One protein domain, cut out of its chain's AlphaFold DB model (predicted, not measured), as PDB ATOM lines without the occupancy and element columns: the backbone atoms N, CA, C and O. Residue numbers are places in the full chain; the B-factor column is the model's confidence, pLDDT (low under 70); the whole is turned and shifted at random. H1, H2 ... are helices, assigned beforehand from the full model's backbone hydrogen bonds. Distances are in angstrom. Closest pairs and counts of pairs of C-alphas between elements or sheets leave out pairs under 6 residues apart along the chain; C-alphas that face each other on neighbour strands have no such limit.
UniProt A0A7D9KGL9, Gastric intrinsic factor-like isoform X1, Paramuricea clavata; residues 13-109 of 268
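Overview. This is residues 13 to 109 of the 268 residues of the protein "Gastric intrinsic factor-like isoform X1" of Paramuricea clavata (UniProt A0A7D9KGL9). Five helices build this domain: H4 runs through the middle, H1 crosses close over it, and H3 packs on another side of H4. H5 folds back beside the first residues of H4 at one end of the long axis, and the short H2 sits at the opposite end, near H1 and H3. The printed part has 97 residues with five named helices, H1 to H5 in chain order, and no named strand; the class is all helix. It is compact, with a radius of gyration of the C-alphas of 13.4 A, and spans 40 by 26 by 24 A, only just elongated.

Along the chain. Find C-alpha 65 at (170.499, 208.488, 120.755); from there H4, residues 65 to 77, runs 18.5 A to C-alpha 77 at (170.533, 223.296, 131.843). Equally long in residues is H1, residues 14 to 26, which begins at C-alpha 14 at (176.158, 211.223, 133.077) and spans 18.3 A. H3 holds residues 46 to 55 over 14.1 A, and H2 holds residues 31 to 36 over 8.7 A. Look last at H5, residues 91 to 99, which spans 13.3 A and ends at C-alpha 99 at (168.260, 207.925, 110.887).

Arrangement. H1, H3 and H4 form an up and down bundle, each helix running against the one before it in the chain. Look first at Gly 18 and Gly 74, the closest C-alphas of H1 and H4, 3.6 A apart; these helices touch at a steep tilt of 44 degrees, the same way. H3 and H4 are a helical hairpin at 37 degrees, only just steep; H4 touches H3 with residues 71 to 75 alone, and the closest C-alphas, of Leu 50 and Ile 71, are 6.8 A apart. H1 touches H3 with residues 14 to 18 alone, closest at the C-alphas of Pro 14 and Leu 50, 5.8 A. H4 and H5 are a second helical hairpin, at a shallow tilt of 26 degrees; H4 touches H5 with residues 65 to 69 alone, and the C-alphas of Thr 65 and Gly 97 are closest, at 5.3 A. H2 only just touches H3, with 3 pairs of C-alphas within 8 A, the closest those of Leu 35 and Ile 46, 6.2 A apart. H5 is apart from H1, H2 and H3. Every O i to N i+4 pair is within hydrogen-bond range in H1, H2, H3 and H4, and 4 of 5 are in H5.

Size, cuts and confidence. The two C-alphas farthest apart are those of Asp 37 and Thr 103, 40.4 A. The printed part has no cut. The link from H4 to H5, residues 78 to 90, is long, and the link from H1 to H2 is tight. The mean pLDDT of the printed part is 91.6; look for low confidence at residues 105 to 106, which are under 70.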
ATOM      1  N   ARG A  13     175.140 208.437 136.911       79.31
ATOM      2  CA  ARG A  13     175.582 208.258 135.517       79.31
ATOM      3  C   ARG A  13     175.355 209.555 134.719       79.31
ATOM      4  O   ARG A  13     174.292 210.154 134.881       79.31
ATOM      5  N   PRO A  14     176.232 209.928 133.769       80.81
ATOM      6  CA  PRO A  14     176.158 211.223 133.077       80.81
ATOM      7  C   PRO A  14     174.808 211.545 132.417       80.81
ATOM      8  O   PRO A  14     174.354 212.681 132.446       80.81
ATOM      9  N   TYR A  15     174.113 210.549 131.860       81.25
ATOM     10  CA  TYR A  15     172.781 210.762 131.280       81.25
ATOM     11  C   TYR A  15     171.680 210.933 132.342       81.25
ATOM     12  O   TYR A  15     170.725 211.663 132.105       81.25
ATOM     13  N   ARG A  16     171.802 210.288 133.514       85.94
ATOM     14  CA  ARG A  16     170.895 210.518 134.654       85.94
ATOM     15  C   ARG A  16     171.132 211.907 135.235       85.94
ATOM     16  O   ARG A  16     170.167 212.596 135.540       85.94
ATOM     17  N   ALA A  17     172.398 212.319 135.299       86.25
ATOM     18  CA  ALA A  17     172.783 213.673 135.657       86.25
ATOM     19  C   ALA A  17     172.149 214.679 134.694       86.25
ATOM     20  O   ALA A  17     171.412 215.551 135.130       86.25
ATOM     21  N   GLY A  18     172.300 214.491 133.381       90.69
ATOM     22  CA  GLY A  18     171.674 215.369 132.392       90.69
ATOM     23  C   GLY A  18     170.162 215.563 132.591       90.69
ATOM     24  O   GLY A  18     169.688 216.696 132.574       90.69
ATOM     25  N   SER A  19     169.414 214.488 132.874       90.44
ATOM     26  CA  SER A  19     167.991 214.597 133.240       90.44
ATOM     27  C   SER A  19     167.762 215.315 134.570       90.44
ATOM     28  O   SER A  19     166.850 216.127 134.669       90.44
ATOM     29  N   MET A  20     168.577 215.031 135.589       92.62
ATOM     30  CA  MET A  20     168.479 215.669 136.904       92.62
ATOM     31  C   MET A  20     168.623 217.178 136.808       92.62
ATOM     32  O   MET A  20     167.768 217.913 137.288       92.62
ATOM     33  N   PHE A  21     169.678 217.639 136.146       93.62
ATOM     34  CA  PHE A  21     169.962 219.060 136.014       93.62
ATOM     35  C   PHE A  21     168.934 219.773 135.131       93.62
ATOM     36  O   PHE A  21     168.570 220.910 135.420       93.62
ATOM     37  N   ALA A  22     168.375 219.090 134.129       94.69
ATOM     38  CA  ALA A  22     167.217 219.582 133.392       94.69
ATOM     39  C   ALA A  22     165.993 219.797 134.299       94.69
ATOM     40  O   ALA A  22     165.384 220.864 134.251       94.69
ATOM     41  N   THR A  23     165.667 218.826 135.158       94.62
ATOM     42  CA  THR A  23     164.566 218.944 136.125       94.62
ATOM     43  C   THR A  23     164.828 220.039 137.160       94.62
ATOM     44  O   THR A  23     163.943 220.851 137.409       94.62
ATOM     45  N   LEU A  24     166.042 220.137 137.713       94.06
ATOM     46  CA  LEU A  24     166.410 221.212 138.644       94.06
ATOM     47  C   LEU A  24     166.319 222.590 137.983       94.06
ATOM     48  O   LEU A  24     165.853 223.551 138.591       94.06
ATOM     49  N   ARG A  25     166.716 222.698 136.712       94.62
ATOM     50  CA  ARG A  25     166.581 223.945 135.961       94.62
ATOM     51  C   ARG A  25     165.116 224.337 135.771       94.62
ATOM     52  O   ARG A  25     164.798 225.510 135.937       94.62
ATOM     53  N   ILE A  26     164.244 223.369 135.475       94.81
ATOM     54  CA  ILE A  26     162.782 223.561 135.429       94.81
ATOM     55  C   ILE A  26     162.231 223.941 136.813       94.81
ATOM     56  O   ILE A  26     161.330 224.761 136.901       94.81
ATOM     57  N   ALA A  27     162.812 223.431 137.899       92.81
ATOM     58  CA  ALA A  27     162.473 223.821 139.269       92.81
ATOM     59  C   ALA A  27     162.987 225.218 139.674       92.81
ATOM     60  O   ALA A  27     162.831 225.623 140.821       92.81
ATOM     61  N   GLY A  28     163.592 225.969 138.749       90.75
ATOM     62  CA  GLY A  28     164.018 227.349 138.976       90.75
ATOM     63  C   GLY A  28     165.453 227.510 139.474       90.75
ATOM     64  O   GLY A  28     165.883 228.641 139.692       90.75
ATOM     65  N   HIS A  29     166.239 226.434 139.596       92.19
ATOM     66  CA  HIS A  29     167.647 226.559 139.978       92.19
ATOM     67  C   HIS A  29     168.459 227.311 138.911       92.19
ATOM     68  O   HIS A  29     168.278 227.122 137.700       92.19
ATOM     69  N   TYR A  30     169.377 228.167 139.363       91.94
ATOM     70  CA  TYR A  30     170.267 228.931 138.490       91.94
ATOM     71  C   TYR A  30     171.455 228.078 138.017       91.94
ATOM     72  O   TYR A  30     171.970 227.276 138.794       91.94
ATOM     73  N   PRO A  31     171.967 228.292 136.787       92.25
ATOM     74  CA  PRO A  31     173.138 227.572 136.281       92.25
ATOM     75  C   PRO A  31     174.365 227.647 137.198       92.25
ATOM     76  O   PRO A  31     175.093 226.667 137.310       92.25
ATOM     77  N   SER A  32     174.587 228.780 137.876       91.44
ATOM     78  CA  SER A  32     175.678 228.935 138.846       91.44
ATOM     79  C   SER A  32     175.555 227.935 139.995       91.44
ATOM     80  O   SER A  32     176.500 227.197 140.237       91.44
ATOM     81  N   THR A  33     174.373 227.841 140.611       91.06
ATOM     82  CA  THR A  33     174.048 226.866 141.665       91.06
ATOM     83  C   THR A  33     174.251 225.434 141.175       91.06
ATOM     84  O   THR A  33     174.844 224.614 141.866       91.06
ATOM     85  N   LEU A  34     173.813 225.129 139.946       91.12
ATOM     86  CA  LEU A  34     173.990 223.800 139.353       91.12
ATOM     87  C   LEU A  34     175.472 223.416 139.187       91.12
ATOM     88  O   LEU A  34     175.820 222.247 139.314       91.12
ATOM     89  N   LEU A  35     176.349 224.383 138.907       90.75
ATOM     90  CA  LEU A  35     177.783 224.151 138.709       90.75
ATOM     91  C   LEU A  35     178.568 224.063 140.029       90.75
ATOM     92  O   LEU A  35     179.560 223.323 140.112       90.75
ATOM     93  N   THR A  36     178.155 224.821 141.047       88.19
ATOM     94  CA  THR A  36     178.864 224.917 142.331       88.19
ATOM     95  C   THR A  36     178.428 223.849 143.320       88.19
ATOM     96  O   THR A  36     179.290 223.173 143.880       88.19
ATOM     97  N   ASP A  37     177.120 223.654 143.489       87.19
ATOM     98  CA  ASP A  37     176.577 222.968 144.668       87.19
ATOM     99  C   ASP A  37     176.372 221.470 144.427       87.19
ATOM    100  O   ASP A  37     176.349 220.674 145.365       87.19
ATOM    101  N   PHE A  38     176.258 221.060 143.163       84.62
ATOM    102  CA  PHE A  38     176.018 219.670 142.792       84.62
ATOM    103  C   PHE A  38     177.270 219.054 142.166       84.62
ATOM    104  O   PHE A  38     177.663 219.404 141.048       84.62
ATOM    105  N   LYS A  39     177.875 218.105 142.886       85.81
ATOM    106  CA  LYS A  39     179.045 217.342 142.438       85.81
ATOM    107  C   LYS A  39     178.714 215.864 142.254       85.81
ATOM    108  O   LYS A  39     177.837 215.332 142.936       85.81
ATOM    109  N   ASP A  40     179.399 215.201 141.325       83.31
ATOM    110  CA  ASP A  40     179.340 213.742 141.211       83.31
ATOM    111  C   ASP A  40     180.127 213.047 142.339       83.31
ATOM    112  O   ASP A  40     180.769 213.692 143.168       83.31
ATOM    113  N   GLY A  41     180.089 211.710 142.380       79.38
ATOM    114  CA  GLY A  41     180.790 210.913 143.396       79.38
ATOM    115  C   GLY A  41     182.321 211.043 143.367       79.38
ATOM    116  O   GLY A  41     182.996 210.461 144.212       79.38
ATOM    117  N   GLN A  42     182.875 211.775 142.398       85.19
ATOM    118  CA  GLN A  42     184.297 212.079 142.256       85.19
ATOM    119  C   GLN A  42     184.600 213.568 142.516       85.19
ATOM    120  O   GLN A  42     185.739 213.993 142.342       85.19
ATOM    121  N   GLY A  43     183.610 214.361 142.941       87.50
ATOM    122  CA  GLY A  43     183.765 215.788 143.229       87.50
ATOM    123  C   GLY A  43     183.705 216.699 141.999       87.50
ATOM    124  O   GLY A  43     183.878 217.911 142.143       87.50
ATOM    125  N   ASN A  44     183.436 216.164 140.804       90.44
ATOM    126  CA  ASN A  44     183.378 216.964 139.580       90.44
ATOM    127  C   ASN A  44     182.039 217.695 139.461       90.44
ATOM    128  O   ASN A  44     180.992 217.183 139.860       90.44
ATOM    129  N   SER A  45     182.062 218.889 138.871       92.56
ATOM    130  CA  SER A  45     180.842 219.586 138.447       92.56
ATOM    131  C   SER A  45     180.132 218.834 137.321       92.56
ATOM    132  O   SER A  45     180.751 218.079 136.576       92.56
ATOM    133  N   ILE A  46     178.845 219.116 137.101       91.50
ATOM    134  CA  ILE A  46     178.113 218.564 135.951       91.50
ATOM    135  C   ILE A  46     178.771 218.891 134.600       91.50
ATOM    136  O   ILE A  46     178.754 218.054 133.700       91.50
ATOM    137  N   ASP A  47     179.385 220.066 134.447       94.94
ATOM    138  CA  ASP A  47     180.114 220.435 133.227       94.94
ATOM    139  C   ASP A  47     181.267 219.449 132.961       94.94
ATOM    140  O   ASP A  47     181.359 218.862 131.880       94.94
ATOM    141  N   GLU A  48     182.067 219.172 133.991       94.25
ATOM    142  CA  GLU A  48     183.177 218.217 133.946       94.25
ATOM    143  C   GLU A  48     182.693 216.771 133.797       94.25
ATOM    144  O   GLU A  48     183.229 216.035 132.973       94.25
ATOM    145  N   THR A  49     181.646 216.357 134.517       93.19
ATOM    146  CA  THR A  49     181.062 215.012 134.402       93.19
ATOM    147  C   THR A  49     180.585 214.738 132.972       93.19
ATOM    148  O   THR A  49     180.850 213.667 132.411       93.19
ATOM    149  N   LEU A  50     179.895 215.700 132.344       94.75
ATOM    150  CA  LEU A  50     179.442 215.573 130.957       94.75
ATOM    151  C   LEU A  50     180.627 215.587 129.988       94.75
ATOM    152  O   LEU A  50     180.686 214.731 129.105       94.75
ATOM    153  N   LYS A  51     181.601 216.487 130.168       95.62
ATOM    154  CA  LYS A  51     182.831 216.530 129.362       95.62
ATOM    155  C   LYS A  51     183.596 215.206 129.421       95.62
ATOM    156  O   LYS A  51     183.916 214.632 128.382       95.62
ATOM    157  N   ASN A  52     183.823 214.675 130.620       93.75
ATOM    158  CA  ASN A  52     184.531 213.415 130.840       93.75
ATOM    159  C   ASN A  52     183.823 212.249 130.144       93.75
ATOM    160  O   ASN A  52     184.478 211.397 129.544       93.75
ATOM    161  N   LYS A  53     182.483 212.241 130.127       93.62
ATOM    162  CA  LYS A  53     181.718 211.241 129.375       93.62
ATOM    163  C   LYS A  53     181.942 211.318 127.863       93.62
ATOM    164  O   LYS A  53     181.954 210.278 127.205       93.62
ATOM    165  N   LEU A  54     182.068 212.519 127.306       95.81
ATOM    166  CA  LEU A  54     182.315 212.703 125.874       95.81
ATOM    167  C   LEU A  54     183.755 212.324 125.510       95.81
ATOM    168  O   LEU A  54     183.961 211.642 124.511       95.81
ATOM    169  N   ASN A  55     184.720 212.650 126.371       95.50
ATOM    170  CA  ASN A  55     186.117 212.231 126.218       95.50
ATOM    171  C   ASN A  55     186.282 210.706 126.308       95.50
ATOM    172  O   ASN A  55     187.173 210.137 125.682       95.50
ATOM    173  N   SER A  56     185.419 210.024 127.069       93.88
ATOM    174  CA  SER A  56     185.495 208.572 127.256       93.88
ATOM    175  C   SER A  56     185.033 207.760 126.038       93.88
ATOM    176  O   SER A  56     185.049 206.530 126.102       93.88
ATOM    177  N   VAL A  57     184.512 208.389 124.979       94.00
ATOM    178  CA  VAL A  57     184.024 207.687 123.785       94.00
ATOM    179  C   VAL A  57     184.859 208.056 122.565       94.00
ATOM    180  O   VAL A  57     185.115 209.222 122.300       94.00
ATOM    181  N   GLN A  58     185.227 207.058 121.760       90.00
ATOM    182  CA  GLN A  58     185.976 207.292 120.516       90.00
ATOM    183  C   GLN A  58     185.176 208.119 119.494       90.00
ATOM    184  O   GLN A  58     185.739 208.857 118.694       90.00
ATOM    185  N   ASN A  59     183.849 207.971 119.494       92.25
ATOM    186  CA  ASN A  59     182.944 208.669 118.587       92.25
ATOM    187  C   ASN A  59     181.605 208.909 119.286       92.25
ATOM    188  O   ASN A  59     180.990 207.961 119.769       92.25
ATOM    189  N   LEU A  60     181.104 210.146 119.269       93.94
ATOM    190  CA  LEU A  60     179.808 210.504 119.862       93.94
ATOM    191  C   LEU A  60     178.627 209.696 119.303       93.94
ATOM    192  O   LEU A  60     177.629 209.500 119.988       93.94
ATOM    193  N   SER A  61     178.742 209.190 118.073       90.88
ATOM    194  CA  SER A  61     177.726 208.345 117.431       90.88
ATOM    195  C   SER A  61     177.596 206.948 118.052       90.88
ATOM    196  O   SER A  61     176.687 206.212 117.664       90.88
ATOM    197  N   SER A  62     178.509 206.557 118.953       91.56
ATOM    198  CA  SER A  62     178.404 205.320 119.739       91.56
ATOM    199  C   SER A  62     177.491 205.478 120.956       91.56
ATOM    200  O   SER A  62     176.976 204.484 121.468       91.56
ATOM    201  N   ILE A  63     177.250 206.716 121.407       93.19
ATOM    202  CA  ILE A  63     176.313 206.998 122.492       93.19
ATOM    203  C   ILE A  63     174.893 206.733 121.969       93.19
ATOM    204  O   ILE A  63     174.506 207.308 120.945       93.19
ATOM    205  N   PRO A  64     174.080 205.901 122.650       93.44
ATOM    206  CA  PRO A  64     172.687 205.698 122.275       93.44
ATOM    207  C   PRO A  64     171.937 207.030 122.161       93.44
ATOM    208  O   PRO A  64     171.990 207.854 123.075       93.44
ATOM    209  N   THR A  65     171.191 207.223 121.070       95.31
ATOM    210  CA  THR A  65     170.499 208.488 120.755       95.31
ATOM    211  C   THR A  65     169.699 209.074 121.931       95.31
ATOM    212  O   THR A  65     169.831 210.273 122.177       95.31
ATOM    213  N   PRO A  66     168.923 208.290 122.714       94.19
ATOM    214  CA  PRO A  66     168.209 208.833 123.869       94.19
ATOM    215  C   PRO A  66     169.155 209.358 124.953       94.19
ATOM    216  O   PRO A  66     168.913 210.423 125.505       94.19
ATOM    217  N   GLN A  67     170.255 208.648 125.230       95.19
ATOM    218  CA  GLN A  67     171.242 209.058 126.234       95.19
ATOM    219  C   GLN A  67     171.969 210.334 125.811       95.19
ATOM    220  O   GLN A  67     172.177 211.213 126.642       95.19
ATOM    221  N   LEU A  68     172.302 210.465 124.522       96.69
ATOM    222  CA  LEU A  68     172.852 211.705 123.980       96.69
ATOM    223  C   LEU A  68     171.857 212.868 124.129       96.69
ATOM    224  O   LEU A  68     172.261 213.971 124.482       96.69
ATOM    225  N   GLY A  69     170.560 212.615 123.932       97.12
ATOM    226  CA  GLY A  69     169.504 213.590 124.215       97.12
ATOM    227  C   GLY A  69     169.504 214.056 125.675       97.12
ATOM    228  O   GLY A  69     169.449 215.254 125.934       97.12
ATOM    229  N   LEU A  70     169.637 213.137 126.636       96.25
ATOM    230  CA  LEU A  70     169.715 213.493 128.059       96.25
ATOM    231  C   LEU A  70     170.989 214.281 128.400       96.25
ATOM    232  O   LEU A  70     170.923 215.236 129.167       96.25
ATOM    233  N   ILE A  71     172.130 213.943 127.788       97.12
ATOM    234  CA  ILE A  71     173.368 214.734 127.908       97.12
ATOM    235  C   ILE A  71     173.143 216.159 127.395       97.12
ATOM    236  O   ILE A  71     173.501 217.111 128.080       97.12
ATOM    237  N   ILE A  72     172.504 216.320 126.230       97.75
ATOM    238  CA  ILE A  72     172.168 217.640 125.676       97.75
ATOM    239  C   ILE A  72     171.281 218.432 126.641       97.75
ATOM    240  O   ILE A  72     171.528 219.620 126.824       97.75
ATOM    241  N   GLN A  73     170.303 217.789 127.291       96.81
ATOM    242  CA  GLN A  73     169.476 218.439 128.316       96.81
ATOM    243  C   GLN A  73     170.310 218.938 129.509       96.81
ATOM    244  O   GLN A  73     170.094 220.049 129.988       96.81
ATOM    245  N   GLY A  74     171.316 218.166 129.927       95.81
ATOM    246  CA  GLY A  74     172.297 218.600 130.921       95.81
ATOM    247  C   GLY A  74     173.086 219.827 130.465       95.81
ATOM    248  O   GLY A  74     173.116 220.831 131.167       95.81
ATOM    249  N   VAL A  75     173.650 219.796 129.256       96.69
ATOM    250  CA  VAL A  75     174.435 220.911 128.691       96.69
ATOM    251  C   VAL A  75     173.629 222.214 128.638       96.69
ATOM    252  O   VAL A  75     174.111 223.262 129.066       96.69
ATOM    253  N   ILE A  76     172.378 222.165 128.174       96.00
ATOM    254  CA  ILE A  76     171.535 223.369 128.113       96.00
ATOM    255  C   ILE A  76     171.073 223.834 129.500       96.00
ATOM    256  O   ILE A  76     170.894 225.033 129.701       96.00
ATOM    257  N   SER A  77     170.921 222.928 130.472       95.38
ATOM    258  CA  SER A  77     170.533 223.296 131.843       95.38
ATOM    259  C   SER A  77     171.582 224.164 132.548       95.38
ATOM    260  O   SER A  77     171.229 225.027 133.347       95.38
ATOM    261  N   ILE A  78     172.857 224.005 132.179       94.75
ATOM    262  CA  ILE A  78     173.987 224.803 132.679       94.75
ATOM    263  C   ILE A  78     174.367 225.943 131.728       94.75
ATOM    264  O   ILE A  78     175.442 226.529 131.849       94.75
ATOM    265  N   CYS A  79     173.487 226.273 130.780       94.31
ATOM    266  CA  CYS A  79     173.654 227.397 129.866       94.31
ATOM    267  C   CYS A  79     174.899 227.335 128.976       94.31
ATOM    268  O   CYS A  79     175.514 228.357 128.667       94.31
ATOM    269  N   LYS A  80     175.252 226.128 128.530       95.19
ATOM    270  CA  LYS A  80     176.286 225.895 127.518       95.19
ATOM    271  C   LYS A  80     175.648 225.590 126.161       95.19
ATOM    272  O   LYS A  80     174.525 225.088 126.095       95.19
ATOM    273  N   ASP A  81     176.361 225.887 125.074       95.38
ATOM    274  CA  ASP A  81     175.882 225.602 123.716       95.38
ATOM    275  C   ASP A  81     176.123 224.122 123.357       95.38
ATOM    276  O   ASP A  81     177.274 223.701 123.246       95.38
ATOM    277  N   PRO A  82     175.081 223.307 123.110       96.88
ATOM    278  CA  PRO A  82     175.253 221.915 122.693       96.88
ATOM    279  C   PRO A  82     175.841 221.754 121.281       96.88
ATOM    280  O   PRO A  82     176.146 220.629 120.878       96.88
ATOM    281  N   LYS A  83     175.971 222.826 120.490       97.25
ATOM    282  CA  LYS A  83     176.685 222.813 119.203       97.25
ATOM    283  C   LYS A  83     178.192 223.012 119.357       97.25
ATOM    284  O   LYS A  83     178.905 222.653 118.422       97.25
ATOM    285  N   ASP A  84     178.634 223.534 120.497       96.94
ATOM    286  CA  ASP A  84     180.037 223.788 120.823       96.94
ATOM    287  C   ASP A  84     180.298 223.584 122.328       96.94
ATOM    288  O   ASP A  84     180.652 224.493 123.078       96.94
ATOM    289  N   PHE A  85     180.066 222.359 122.799       97.25
ATOM    290  CA  PHE A  85     180.316 221.996 124.189       97.25
ATOM    291  C   PHE A  85     181.703 221.365 124.300       97.25
ATOM    292  O   PHE A  85     181.881 220.205 123.934       97.25
ATOM    293  N   HIS A  86     182.694 222.128 124.775       96.69
ATOM    294  CA  HIS A  86     184.107 221.705 124.832       96.69
ATOM    295  C   HIS A  86     184.642 221.215 123.471       96.69
ATOM    296  O   HIS A  86     185.346 220.210 123.402       96.69
ATOM    297  N   GLY A  87     184.272 221.889 122.375       95.69
ATOM    298  CA  GLY A  87     184.646 221.503 121.009       95.69
ATOM    299  C   GLY A  87     183.798 220.376 120.404       95.69
ATOM    300  O   GLY A  87     183.998 219.998 119.247       95.69
ATOM    301  N   TYR A  88     182.825 219.837 121.146       97.19
ATOM    302  CA  TYR A  88     181.891 218.838 120.641       97.19
ATOM    303  C   TYR A  88     180.592 219.468 120.133       97.19
ATOM    304  O   TYR A  88     179.861 220.133 120.868       97.19
ATOM    305  N   ASN A  89     180.223 219.133 118.896       97.50
ATOM    306  CA  ASN A  89     178.875 219.368 118.384       97.50
ATOM    307  C   ASN A  89     177.990 218.150 118.668       97.50
ATOM    308  O   ASN A  89     178.084 217.137 117.974       97.50
ATOM    309  N   LEU A  90     177.113 218.253 119.669       98.19
ATOM    310  CA  LEU A  90     176.222 217.170 120.104       98.19
ATOM    311  C   LEU A  90     174.972 217.038 119.221       98.19
ATOM    312  O   LEU A  90     174.388 215.958 119.106       98.19
ATOM    313  N   ILE A  91     174.575 218.118 118.543       98.06
ATOM    314  CA  ILE A  91     173.383 218.147 117.686       98.06
ATOM    315  C   ILE A  91     173.571 217.271 116.443       98.06
ATOM    316  O   ILE A  91     172.665 216.528 116.058       98.06
ATOM    317  N   LYS A  92     174.753 217.308 115.819       96.88
ATOM    318  CA  LYS A  92     175.064 216.514 114.620       96.88
ATOM    319  C   LYS A  92     174.913 214.992 114.840       96.88
ATOM    320  O   LYS A  92     174.173 214.375 114.066       96.88
ATOM    321  N   PRO A  93     175.540 214.362 115.856       97.00
ATOM    322  CA  PRO A  93     175.345 212.940 116.138       97.00
ATOM    323  C   PRO A  93     173.915 212.610 116.584       97.00
ATOM    324  O   PRO A  93     173.408 211.564 116.183       97.00
ATOM    325  N   LEU A  94     173.214 213.500 117.301       97.69
ATOM    326  CA  LEU A  94     171.799 213.293 117.642       97.69
ATOM    327  C   LEU A  94     170.927 213.186 116.376       97.69
ATOM    328  O   LEU A  94     170.142 212.247 116.225       97.69
ATOM    329  N   LEU A  95     171.119 214.104 115.421       97.44
ATOM    330  CA  LEU A  95     170.418 214.097 114.133       97.44
ATOM    331  C   LEU A  95     170.742 212.856 113.291       97.44
ATOM    332  O   LEU A  95     169.852 212.295 112.646       97.44
ATOM    333  N   ALA A  96     172.000 212.409 113.300       95.44
ATOM    334  CA  ALA A  96     172.395 211.157 112.661       95.44
ATOM    335  C   ALA A  96     171.743 209.940 113.342       95.44
ATOM    336  O   ALA A  96     171.285 209.026 112.654       95.44
ATOM    337  N   GLY A  97     171.629 209.959 114.672       94.88
ATOM    338  CA  GLY A  97     170.984 208.924 115.476       94.88
ATOM    339  C   GLY A  97     169.518 208.688 115.107       94.88
ATOM    340  O   GLY A  97     169.084 207.540 115.056       94.88
ATOM    341  N   PHE A  98     168.757 209.729 114.744       96.38
ATOM    342  CA  PHE A  98     167.372 209.553 114.280       96.38
ATOM    343  C   PHE A  98     167.250 208.719 113.001       96.38
ATOM    344  O   PHE A  98     166.244 208.033 112.828       96.38
ATOM    345  N   ARG A  99     168.255 208.746 112.114       93.25
ATOM    346  CA  ARG A  99     168.260 207.925 110.887       93.25
ATOM    347  C   ARG A  99     168.486 206.441 111.167       93.25
ATOM    348  O   ARG A  99     168.157 205.613 110.331       93.25
ATOM    349  N   LYS A 100     169.032 206.123 112.341       89.69
ATOM    350  CA  LYS A 100     169.328 204.767 112.818       89.69
ATOM    351  C   LYS A 100     168.175 204.148 113.622       89.69
ATOM    352  O   LYS A 100     168.299 203.028 114.117       89.69
ATOM    353  N   TYR A 101     167.075 204.882 113.801       89.81
ATOM    354  CA  TYR A 101     165.914 204.416 114.554       89.81
ATOM    355  C   TYR A 101     165.326 203.144 113.934       89.81
ATOM    356  O   TYR A 101     165.131 203.085 112.723       89.81
ATOM    357  N   LYS A 102     165.040 202.140 114.776       82.12
ATOM    358  CA  LYS A 102     164.610 200.771 114.404       82.12
ATOM    359  C   LYS A 102     165.661 199.911 113.697       82.12
ATOM    360  O   LYS A 102     165.423 198.723 113.526       82.12
ATOM    361  N   THR A 103     166.820 200.463 113.344       80.25
ATOM    362  CA  THR A 103     167.946 199.694 112.792       80.25
ATOM    363  C   THR A 103     168.865 199.159 113.892       80.25
ATOM    364  O   THR A 103     169.482 198.116 113.719       80.25
ATOM    365  N   TYR A 104     168.938 199.840 115.041       72.12
ATOM    366  CA  TYR A 104     169.726 199.415 116.204       72.12
ATOM    367  C   TYR A 104     168.817 199.020 117.370       72.12
ATOM    368  O   TYR A 104     167.890 199.755 117.719       72.12
ATOM    369  N   SER A 105     169.121 197.896 118.024       68.69
ATOM    370  CA  SER A 105     168.361 197.393 119.181       68.69
ATOM    371  C   SER A 105     168.351 198.365 120.365       68.69
ATOM    372  O   SER A 105     167.353 198.459 121.073       68.69
ATOM    373  N   SER A 106     169.413 199.157 120.542       64.50
ATOM    374  CA  SER A 106     169.518 200.183 121.590       64.50
ATOM    375  C   SER A 106     168.636 201.418 121.354       64.50
ATOM    376  O   SER A 106     168.495 202.254 122.248       64.50
ATOM    377  N   PHE A 107     168.031 201.555 120.165       76.50
ATOM    378  CA  PHE A 107     167.187 202.688 119.790       76.50
ATOM    379  C   PHE A 107     166.059 202.269 118.837       76.50
ATOM    380  O   PHE A 107     165.998 202.652 117.665       76.50
ATOM    381  N   ASN A 108     165.136 201.467 119.364       84.31
ATOM    382  CA  ASN A 108     164.005 200.898 118.626       84.31
ATOM    383  C   ASN A 108     162.638 201.147 119.293       84.31
ATOM    384  O   ASN A 108     161.639 200.560 118.885       84.31
ATOM    385  N   ASN A 109     162.568 202.027 120.296       91.00
ATOM    386  CA  ASN A 109     161.339 202.328 121.032       91.00
ATOM    387  C   ASN A 109     160.982 203.822 120.963       91.00
ATOM    388  O   ASN A 109     161.854 204.689 120.881       91.00
TER     389      ASN A 109